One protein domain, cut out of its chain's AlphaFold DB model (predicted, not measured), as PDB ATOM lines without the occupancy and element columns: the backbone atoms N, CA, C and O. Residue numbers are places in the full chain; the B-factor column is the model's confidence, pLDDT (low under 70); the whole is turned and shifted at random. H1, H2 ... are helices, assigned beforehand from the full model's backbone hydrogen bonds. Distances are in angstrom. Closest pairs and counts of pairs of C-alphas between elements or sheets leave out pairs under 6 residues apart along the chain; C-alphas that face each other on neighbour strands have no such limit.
ATOM      1  N   HIS A  59      -4.659  12.158 102.670       72.44
ATOM      2  CA  HIS A  59      -4.186  12.744 103.929       72.44
ATOM      3  C   HIS A  59      -4.766  12.006 105.143       72.44
ATOM      4  O   HIS A  59      -5.968  11.778 105.229       72.44
ATOM      5  N   SER A  60      -3.912  11.612 106.091       82.31
ATOM      6  CA  SER A  60      -4.327  10.866 107.284       82.31
ATOM      7  C   SER A  60      -3.245  10.856 108.362       82.31
ATOM      8  O   SER A  60      -2.068  11.044 108.061       82.31
ATOM      9  N   VAL A  61      -3.611  10.498 109.596       72.44
ATOM     10  CA  VAL A  61      -2.651  10.261 110.695       72.44
ATOM     11  C   VAL A  61      -1.651   9.139 110.358       72.44
ATOM     12  O   VAL A  61      -0.495   9.199 110.766       72.44
ATOM     13  N   GLN A  62      -2.049   8.138 109.561       72.06
ATOM     14  CA  GLN A  62      -1.157   7.053 109.122       72.06
ATOM     15  C   GLN A  62      -0.079   7.534 108.137       72.06
ATOM     16  O   GLN A  62       1.017   6.976 108.123       72.06
ATOM     17  N   ASN A  63      -0.383   8.570 107.352       70.56
ATOM     18  CA  ASN A  63       0.511   9.156 106.351       70.56
ATOM     19  C   ASN A  63       1.139  10.481 106.841       70.56
ATOM     20  O   ASN A  63       1.918  11.097 106.116       70.56
ATOM     21  N   LEU A  64       0.820  10.919 108.068       69.19
ATOM     22  CA  LEU A  64       1.188  12.227 108.618       69.19
ATOM     23  C   LEU A  64       2.701  12.432 108.696       69.19
ATOM     24  O   LEU A  64       3.159  13.525 108.400       69.19
ATOM     25  N   GLY A  65       3.476  11.393 109.022       68.56
ATOM     26  CA  GLY A  65       4.941  11.481 109.017       68.56
ATOM     27  C   GLY A  65       5.494  11.858 107.640       68.56
ATOM     28  O   GLY A  65       6.265  12.804 107.531       68.56
ATOM     29  N   THR A  66       5.027  11.187 106.583       57.56
ATOM     30  CA  THR A  66       5.442  11.448 105.195       57.56
ATOM     31  C   THR A  66       4.929  12.795 104.685       57.56
ATOM     32  O   THR A  66       5.673  13.526 104.039       57.56
ATOM     33  N   ALA A  67       3.682  13.163 105.002       60.66
ATOM     34  CA  ALA A  67       3.123  14.462 104.628       60.66
ATOM     35  C   ALA A  67       3.843  15.625 105.335       60.66
ATOM     36  O   ALA A  67       4.157  16.633 104.709       60.66
ATOM     37  N   TRP A  68       4.161  15.469 106.624       60.72
ATOM     38  CA  TRP A  68       4.916  16.458 107.390       60.72
ATOM     39  C   TRP A  68       6.371  16.549 106.925       60.72
ATOM     40  O   TRP A  68       6.886  17.654 106.812       60.72
ATOM     41  N   GLN A  69       7.014  15.431 106.567       56.19
ATOM     42  CA  GLN A  69       8.333  15.445 105.920       56.19
ATOM     43  C   GLN A  69       8.301  16.213 104.590       56.19
ATOM     44  O   GLN A  69       9.111  17.114 104.403       56.19
ATOM     45  N   ALA A  70       7.337  15.933 103.708       57.34
ATOM     46  CA  ALA A  70       7.219  16.622 102.421       57.34
ATOM     47  C   ALA A  70       6.986  18.143 102.554       57.34
ATOM     48  O   ALA A  70       7.488  18.908 101.736       57.34
ATOM     49  N   VAL A  71       6.253  18.586 103.584       56.78
ATOM     50  CA  VAL A  71       5.961  20.013 103.831       56.78
ATOM     51  C   VAL A  71       7.084  20.722 104.601       56.78
ATOM     52  O   VAL A  71       7.441  21.847 104.262       56.78
ATOM     53  N   ALA A  72       7.652  20.097 105.636       49.41
ATOM     54  CA  ALA A  72       8.663  20.719 106.499       49.41
ATOM     55  C   ALA A  72      10.098  20.597 105.957       49.41
ATOM     56  O   ALA A  72      10.981  21.330 106.398       49.41
ATOM     57  N   LEU A  73      10.346  19.659 105.036       56.91
ATOM     58  CA  LEU A  73      11.665  19.314 104.507       56.91
ATOM     59  C   LEU A  73      11.591  19.108 102.982       56.91
ATOM     60  O   LEU A  73      11.925  18.035 102.479       56.91
ATOM     61  N   ALA A  74      11.153  20.132 102.245       47.06
ATOM     62  CA  ALA A  74      10.916  20.072 100.794       47.06
ATOM     63  C   ALA A  74      12.130  19.600  99.955       47.06
ATOM     64  O   ALA A  74      11.949  19.015  98.891       47.06
ATOM     65  N   ASP A  75      13.359  19.792 100.451       52.75
ATOM     66  CA  ASP A  75      14.599  19.313  99.819       52.75
ATOM     67  C   ASP A  75      14.926  17.828 100.111       52.75
ATOM     68  O   ASP A  75      15.940  17.307  99.636       52.75
ATOM     69  N   THR A  76      14.114  17.117 100.907       45.06
ATOM     70  CA  THR A  76      14.369  15.709 101.262       45.06
ATOM     71  C   THR A  76      13.724  14.722 100.293       45.06
ATOM     72  O   THR A  76      12.532  14.759 100.000       45.06
ATOM     73  N   ILE A  77      14.541  13.789  99.805       53.50
ATOM     74  CA  ILE A  77      14.121  12.699  98.919       53.50
ATOM     75  C   ILE A  77      13.468  11.596  99.764       53.50
ATOM     76  O   ILE A  77      14.061  11.149 100.743       53.50
ATOM     77  N   ASP A  78      12.292  11.104  99.356       48.28
ATOM     78  CA  ASP A  78      11.649   9.949  99.999       48.28
ATOM     79  C   ASP A  78      12.540   8.696  99.893       48.28
ATOM     80  O   ASP A  78      12.817   8.169  98.804       48.28
ATOM     81  N   LEU A  79      13.005   8.226 101.052       47.97
ATOM     82  CA  LEU A  79      13.883   7.071 101.204       47.97
ATOM     83  C   LEU A  79      13.072   5.780 101.396       47.97
ATOM     84  O   LEU A  79      13.262   5.046 102.373       47.97
ATOM     85  N   ASP A  80      12.232   5.436 100.410       62.50
ATOM     86  CA  ASP A  80      11.841   4.033 100.214       62.50
ATOM     87  C   ASP A  80      13.134   3.187 100.127       62.50
ATOM     88  O   ASP A  80      14.152   3.644  99.603       62.50
ATOM     89  N   ILE A  81      13.141   1.976 100.704       57.91
ATOM     90  CA  ILE A  81      14.370   1.166 100.896       57.91
ATOM     91  C   ILE A  81      15.153   0.968  99.584       57.91
ATOM     92  O   ILE A  81      16.365   0.767  99.592       57.91
ATOM     93  N   GLU A  82      14.470   1.034  98.445       57.16
ATOM     94  CA  GLU A  82      15.025   0.793  97.121       57.16
ATOM     95  C   GLU A  82      15.545   2.096  96.491       57.16
ATOM     96  O   GLU A  82      16.570   2.077  95.808       57.16
ATOM     97  N   ASN A  83      14.891   3.232  96.764       73.56
ATOM     98  CA  ASN A  83      15.378   4.570  96.417       73.56
ATOM     99  C   ASN A  83      16.595   4.976  97.268       73.56
ATOM    100  O   ASN A  83      17.539   5.598  96.776       73.56
ATOM    101  N   CYS A  84      16.613   4.537  98.529       74.06
ATOM    102  CA  CYS A  84      17.731   4.685  99.455       74.06
ATOM    103  C   CYS A  84      19.021   4.062  98.896       74.06
ATOM    104  O   CYS A  84      20.067   4.705  98.920       74.06
ATOM    105  N   CYS A  85      18.957   2.872  98.281       75.50
ATOM    106  CA  CYS A  85      20.127   2.257  97.643       75.50
ATOM    107  C   CYS A  85      20.723   3.109  96.508       75.50
ATOM    108  O   CYS A  85      21.943   3.244  96.440       75.50
ATOM    109  N   PHE A  86      19.900   3.692  95.627       86.25
ATOM    110  CA  PHE A  86      20.403   4.555  94.547       86.25
ATOM    111  C   PHE A  86      20.913   5.899  95.070       86.25
ATOM    112  O   PHE A  86      21.946   6.376  94.603       86.25
ATOM    113  N   THR A  87      20.236   6.472  96.067       84.38
ATOM    114  CA  THR A  87      20.620   7.743  96.698       84.38
ATOM    115  C   THR A  87      21.956   7.615  97.433       84.38
ATOM    116  O   THR A  87      22.866   8.398  97.174       84.38
ATOM    117  N   LEU A  88      22.127   6.583  98.268       81.62
ATOM    118  CA  LEU A  88      23.387   6.312  98.966       81.62
ATOM    119  C   LEU A  88      24.520   5.968  97.993       81.62
ATOM    120  O   LEU A  88      25.628   6.468  98.158       81.62
ATOM    121  N   LEU A  89      24.266   5.158  96.957       84.81
ATOM    122  CA  LEU A  89      25.298   4.819  95.970       84.81
ATOM    123  C   LEU A  89      25.734   6.044  95.151       84.81
ATOM    124  O   LEU A  89      26.924   6.199  94.886       84.81
ATOM    125  N   LEU A  90      24.801   6.936  94.798       92.50
ATOM    126  CA  LEU A  90      25.119   8.222  94.178       92.50
ATOM    127  C   LEU A  90      25.963   9.089  95.117       92.50
ATOM    128  O   LEU A  90      27.029   9.532  94.710       92.50
ATOM    129  N   GLN A  91      25.528   9.287  96.365       87.25
ATOM    130  CA  GLN A  91      26.237  10.110  97.354       87.25
ATOM    131  C   GLN A  91      27.650   9.585  97.640       87.25
ATOM    132  O   GLN A  91      28.606  10.361  97.642       87.25
ATOM    133  N   VAL A  92      27.806   8.270  97.827       84.56
ATOM    134  CA  VAL A  92      29.118   7.637  98.023       84.56
ATOM    135  C   VAL A  92      29.997   7.839  96.792       84.56
ATOM    136  O   VAL A  92      31.139   8.254  96.945       84.56
ATOM    137  N   LEU A  93      29.496   7.621  95.572       88.38
ATOM    138  CA  LEU A  93      30.315   7.794  94.367       88.38
ATOM    139  C   LEU A  93      30.606   9.272  94.036       88.38
ATOM    140  O   LEU A  93      31.705   9.579  93.580       88.38
ATOM    141  N   GLU A  94      29.698  10.202  94.350       89.81
ATOM    142  CA  GLU A  94      29.948  11.653  94.296       89.81
ATOM    143  C   GLU A  94      30.992  12.110  95.326       89.81
ATOM    144  O   GLU A  94      31.732  13.042  95.037       89.81
ATOM    145  N   LYS A  95      31.116  11.443  96.482       82.50
ATOM    146  CA  LYS A  95      32.196  11.680  97.464       82.50
ATOM    147  C   LYS A  95      33.489  10.913  97.151       82.50
ATOM    148  O   LYS A  95      34.564  11.303  97.602       82.50
ATOM    149  N   VAL A  96      33.406   9.807  96.411       81.88
ATOM    150  CA  VAL A  96      34.569   9.009  95.995       81.88
ATOM    151  C   VAL A  96      35.271   9.622  94.784       81.88
ATOM    152  O   VAL A  96      36.482   9.437  94.685       81.88
ATOM    153  N   GLU A  97      34.547  10.327  93.911       88.94
ATOM    154  CA  GLU A  97      35.041  10.896  92.646       88.94
ATOM    155  C   GLU A  97      35.915   9.907  91.846       88.94
ATOM    156  O   GLU A  97      37.109  10.140  91.632       88.94
ATOM    157  N   PRO A  98      35.358   8.750  91.432       87.94
ATOM    158  CA  PRO A  98      36.127   7.736  90.722       87.94
ATOM    159  C   PRO A  98      36.650   8.289  89.389       87.94
ATOM    160  O   PRO A  98      35.871   8.676  88.517       87.94
ATOM    161  N   GLN A  99      37.974   8.274  89.214       91.69
ATOM    162  CA  GLN A  99      38.659   8.687  87.982       91.69
ATOM    163  C   GLN A  99      38.522   7.617  86.884       91.69
ATOM    164  O   GLN A  99      39.495   7.016  86.439       91.69
ATOM    165  N   HIS A 100      37.282   7.357  86.475       92.00
ATOM    166  CA  HIS A 100      36.933   6.438  85.400       92.00
ATOM    167  C   HIS A 100      36.147   7.192  84.326       92.00
ATOM    168  O   HIS A 100      35.218   7.934  84.639       92.00
ATOM    169  N   GLU A 101      36.480   6.985  83.055       94.56
ATOM    170  CA  GLU A 101      35.916   7.743  81.926       94.56
ATOM    171  C   GLU A 101      34.384   7.637  81.799       94.56
ATOM    172  O   GLU A 101      33.723   8.586  81.384       94.56
ATOM    173  N   SER A 102      33.787   6.527  82.248       90.00
ATOM    174  CA  SER A 102      32.326   6.363  82.289       90.00
ATOM    175  C   SER A 102      31.630   7.023  83.491       90.00
ATOM    176  O   SER A 102      30.396   7.029  83.531       90.00
ATOM    177  N   TRP A 103      32.365   7.583  84.465       94.12
ATOM    178  CA  TRP A 103      31.782   8.139  85.696       94.12
ATOM    179  C   TRP A 103      30.682   9.186  85.442       94.12
ATOM    180  O   TRP A 103      29.627   9.039  86.052       94.12
ATOM    181  N   PRO A 104      30.803  10.157  84.511       95.12
ATOM    182  CA  PRO A 104      29.715  11.098  84.225       95.12
ATOM    183  C   PRO A 104      28.403  10.413  83.801       95.12
ATOM    184  O   PRO A 104      27.325  10.816  84.233       95.12
ATOM    185  N   SER A 105      28.488   9.331  83.018       92.19
ATOM    186  CA  SER A 105      27.330   8.548  82.559       92.19
ATOM    187  C   SER A 105      26.716   7.703  83.685       92.19
ATOM    188  O   SER A 105      25.492   7.638  83.835       92.19
ATOM    189  N   VAL A 106      27.557   7.111  84.541       90.75
ATOM    190  CA  VAL A 106      27.113   6.378  85.740       90.75
ATOM    191  C   VAL A 106      26.464   7.330  86.751       90.75
ATOM    192  O   VAL A 106      25.383   7.028  87.254       90.75
ATOM    193  N   LYS A 107      27.070   8.498  87.000       95.62
ATOM    194  CA  LYS A 107      26.558   9.558  87.879       95.62
ATOM    195  C   LYS A 107      25.170  10.018  87.449       95.62
ATOM    196  O   LYS A 107      24.264  10.037  88.278       95.62
ATOM    197  N   GLU A 108      24.977  10.323  86.166       95.25
ATOM    198  CA  GLU A 108      23.668  10.745  85.653       95.25
ATOM    199  C   GLU A 108      22.635   9.607  85.685       95.25
ATOM    200  O   GLU A 108      21.494   9.813  86.096       95.25
ATOM    201  N   THR A 109      23.038   8.372  85.367       93.38
ATOM    202  CA  THR A 109      22.153   7.199  85.492       93.38
ATOM    203  C   THR A 109      21.677   7.002  86.935       93.38
ATOM    204  O   THR A 109      20.490   6.778  87.171       93.38
ATOM    205  N   LEU A 110      22.575   7.130  87.919       92.88
ATOM    206  CA  LEU A 110      22.235   7.044  89.343       92.88
ATOM    207  C   LEU A 110      21.368   8.228  89.803       92.88
ATOM    208  O   LEU A 110      20.418   8.017  90.558       92.88
ATOM    209  N   ARG A 111      21.635   9.444  89.303       95.12
ATOM    210  CA  ARG A 111      20.824  10.647  89.557       95.12
ATOM    211  C   ARG A 111      19.385  10.453  89.087       95.12
ATOM    212  O   ARG A 111      18.461  10.655  89.875       95.12
ATOM    213  N   LEU A 112      19.188   9.975  87.858       93.12
ATOM    214  CA  LEU A 112      17.867   9.651  87.313       93.12
ATOM    215  C   LEU A 112      17.181   8.512  88.086       93.12
ATOM    216  O   LEU A 112      15.981   8.591  88.341       93.12
ATOM    217  N   CYS A 113      17.921   7.485  88.519       91.75
ATOM    218  CA  CYS A 113      17.368   6.409  89.349       91.75
ATOM    219  C   CYS A 113      16.897   6.881  90.737       91.75
ATOM    220  O   CYS A 113      15.884   6.371  91.206       91.75
ATOM    221  N   ALA A 114      17.598   7.829  91.373       88.50
ATOM    222  CA  ALA A 114      17.274   8.343  92.710       88.50
ATOM    223  C   ALA A 114      16.181   9.435  92.710       88.50
ATOM    224  O   ALA A 114      15.384   9.528  93.643       88.50
ATOM    225  N   THR A 115      16.135  10.269  91.663       89.69
ATOM    226  CA  THR A 115      15.214  11.426  91.569       89.69
ATOM    227  C   THR A 115      13.993  11.181  90.685       89.69
ATOM    228  O   THR A 115      12.925  11.728  90.935       89.69
ATOM    229  N   GLN A 116      14.122  10.345  89.652       93.44
ATOM    230  CA  GLN A 116      13.091  10.114  88.635       93.44
ATOM    231  C   GLN A 116      12.824   8.616  88.423       93.44
ATOM    232  O   GLN A 116      12.516   8.173  87.314       93.44
ATOM    233  N   ARG A 117      12.901   7.816  89.499       87.50
ATOM    234  CA  ARG A 117      12.777   6.344  89.487       87.50
ATOM    235  C   ARG A 117      11.627   5.819  88.612       87.50
ATOM    236  O   ARG A 117      11.821   4.879  87.843       87.50
ATOM    237  N   LYS A 118      10.446   6.449  88.688       88.94
ATOM    238  CA  LYS A 118       9.269   6.108  87.866       88.94
ATOM    239  C   LYS A 118       9.517   6.333  86.368       88.94
ATOM    240  O   LYS A 118       9.260   5.431  85.579       88.94
ATOM    241  N   HIS A 119      10.087   7.477  85.979       92.12
ATOM    242  CA  HIS A 119      10.464   7.749  84.588       92.12
ATOM    243  C   HIS A 119      11.529   6.761  84.089       92.12
ATOM    244  O   HIS A 119      11.448   6.308  82.949       92.12
ATOM    245  N   VAL A 120      12.512   6.388  84.914       92.81
ATOM    246  CA  VAL A 120      13.502   5.368  84.523       92.81
ATOM    247  C   VAL A 120      12.816   4.028  84.247       92.81
ATOM    248  O   VAL A 120      13.044   3.439  83.193       92.81
ATOM    249  N   ILE A 121      11.929   3.575  85.133       86.75
ATOM    250  CA  ILE A 121      11.181   2.321  84.963       86.75
ATOM    251  C   ILE A 121      10.290   2.356  83.706       86.75
ATOM    252  O   ILE A 121      10.447   1.525  82.810       86.75
ATOM    253  N   GLU A 122       9.409   3.347  83.599       92.06
ATOM    254  CA  GLU A 122       8.371   3.393  82.561       92.06
ATOM    255  C   GLU A 122       8.932   3.839  81.199       92.06
ATOM    256  O   GLU A 122       8.631   3.240  80.164       92.06
ATOM    257  N   ASN A 123       9.805   4.852  81.170       93.12
ATOM    258  CA  ASN A 123      10.270   5.460  79.918       93.12
ATOM    259  C   ASN A 123      11.631   4.952  79.432       93.12
ATOM    260  O   ASN A 123      11.817   4.912  78.212       93.12
ATOM    261  N   LYS A 124      12.557   4.557  80.320       89.88
ATOM    262  CA  LYS A 124      13.885   4.035  79.925       89.88
ATOM    263  C   LYS A 124      13.927   2.503  79.880       89.88
ATOM    264  O   LYS A 124      14.473   1.958  78.928       89.88
ATOM    265  N   LEU A 125      13.339   1.814  80.863       86.00
ATOM    266  CA  LEU A 125      13.307   0.341  80.921       86.00
ATOM    267  C   LEU A 125      12.086  -0.280  80.218       86.00
ATOM    268  O   LEU A 125      12.131  -1.463  79.896       86.00
ATOM    269  N   LYS A 126      11.033   0.509  79.948       93.19
ATOM    270  CA  LYS A 126       9.759   0.063  79.340       93.19
ATOM    271  C   LYS A 126       9.032  -1.023  80.148       93.19
ATOM    272  O   LYS A 126       8.368  -1.883  79.579       93.19
ATOM    273  N   LEU A 127       9.146  -0.954  81.474       88.94
ATOM    274  CA  LEU A 127       8.438  -1.812  82.426       88.94
ATOM    275  C   LEU A 127       7.320  -1.016  83.109       88.94
ATOM    276  O   LEU A 127       7.455   0.196  83.299       88.94
ATOM    277  N   THR A 128       6.244  -1.669  83.545       86.19
ATOM    278  CA  THR A 128       5.275  -1.007  84.435       86.19
ATOM    279  C   THR A 128       5.903  -0.731  85.808       86.19
ATOM    280  O   THR A 128       6.850  -1.406  86.225       86.19
ATOM    281  N   LEU A 129       5.375   0.246  86.557       77.75
ATOM    282  CA  LEU A 129       5.905   0.575  87.886       77.75
ATOM    283  C   LEU A 129       5.961  -0.628  88.861       77.75
ATOM    284  O   LEU A 129       6.959  -0.734  89.574       77.75
ATOM    285  N   PRO A 130       4.985  -1.562  88.897       75.81
ATOM    286  CA  PRO A 130       5.117  -2.803  89.661       75.81
ATOM    287  C   PRO A 130       6.279  -3.684  89.183       75.81
ATOM    288  O   PRO A 130       7.112  -4.076  89.999       75.81
ATOM    289  N   GLU A 131       6.387  -3.952  87.878       71.69
ATOM    290  CA  GLU A 131       7.449  -4.798  87.308       71.69
ATOM    291  C   GLU A 131       8.840  -4.218  87.587       71.69
ATOM    292  O   GLU A 131       9.710  -4.924  88.095       71.69
ATOM    293  N   GLY A 132       9.038  -2.915  87.373       76.31
ATOM    294  CA  GLY A 132      10.308  -2.238  87.649       76.31
ATOM    295  C   GLY A 132      10.658  -2.083  89.134       76.31
ATOM    296  O   GLY A 132      11.820  -1.818  89.454       76.31
ATOM    297  N   LYS A 133       9.710  -2.282  90.063       69.75
ATOM    298  CA  LYS A 133      10.039  -2.468  91.491       69.75
ATOM    299  C   LYS A 133      10.542  -3.892  91.788       69.75
ATOM    300  O   LYS A 133      11.381  -4.058  92.673       69.75
ATOM    301  N   PHE A 134      10.125  -4.901  91.018       49.59
ATOM    302  CA  PHE A 134      10.611  -6.284  91.146       49.59
ATOM    303  C   PHE A 134      11.893  -6.588  90.328       49.59
ATOM    304  O   PHE A 134      12.772  -7.296  90.827       49.59
ATOM    305  N   GLU A 135      12.062  -6.067  89.107       47.56
ATOM    306  CA  GLU A 135      13.141  -6.463  88.171       47.56
ATOM    307  C   GLU A 135      14.450  -5.649  88.348       47.56
ATOM    308  O   GLU A 135      14.896  -4.881  87.497       47.56
TER     309      GLU A 135
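Overview. This is residues 59 to 135 of the 961 residues of an uncharacterized protein of Symbiodinium microadriaticum (UniProt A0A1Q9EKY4). A hairpin of two helices, H2 and H3, makes the largest part of this domain; just after H3 the backbone turns off into a small corner of two short helices, H4 and H5, and H1 lies off by itself at the far end of the longest axis from the hairpin's turn, residues 97 to 102. The three groups are loosely joined, and H1 touches no other helix. The printed part has 77 residues with five named helices, in the order H1, H2, H3, H4, H5, and no named strand; its class is all helix. The whole is loose, with a radius of gyration of the C-alphas of 14.8 A, and flat, spanning 48 by 30 by 16 A.

Along the chain. The printed part begins at His 59, and H1 takes residues 64 to 72, starting at C-alpha 64 at (1.188, 12.227, 108.618). H2, the longest helix, takes residues 81 to 96 and is 22.2 A from first to last C-alpha, starting at C-alpha 81 at (14.370, 1.166, 100.896). H3 takes residues 103 to 115 and is 17.9 A long. H4 takes residues 117 to 124 and is 9.9 A long. H5 takes residues 129 to 134, ending at C-alpha 134 at (10.611, -6.284, 91.146).

Arrangement. H2 and H3 form a helical hairpin and touch, with the C-alphas of Thr 87 and Ala 114 the closest at 5.2 A. They run opposite ways at a shallow tilt of 31 degrees. H3 and H4 are close but not clearly touching, at a steep tilt of 64 degrees; their closest C-alphas, those of Cys 113 and Val 120, are 6.3 A apart. H4 and H5 touch, about perpendicular at 78 degrees, with the C-alphas of Ile 121 and Gly 132 the closest at 5.4 A. H2 and H5 are only just apart, with their closest C-alphas 8.2 A from each other. H1 is apart from H2, H3, H4 and H5. In H1, H3, H4 and H5 every O i to N i+4 pair is within hydrogen-bond range; in H2 10 of 12 are.

Size, cuts and confidence. The two C-alphas farthest apart, those of Val 61 and Glu 101, are 48.2 A from each other. Residues 60 to 65 and residues 71 to 76 stand free. The printed part has no cut. The links from H3 to H4 and from H4 to H5 are tight, those from H1 to H2 and from H2 to H3 are short, and none is long. The mean pLDDT of the printed part is 77.8, with residues 64 to 82 and 133 to 135 under 70.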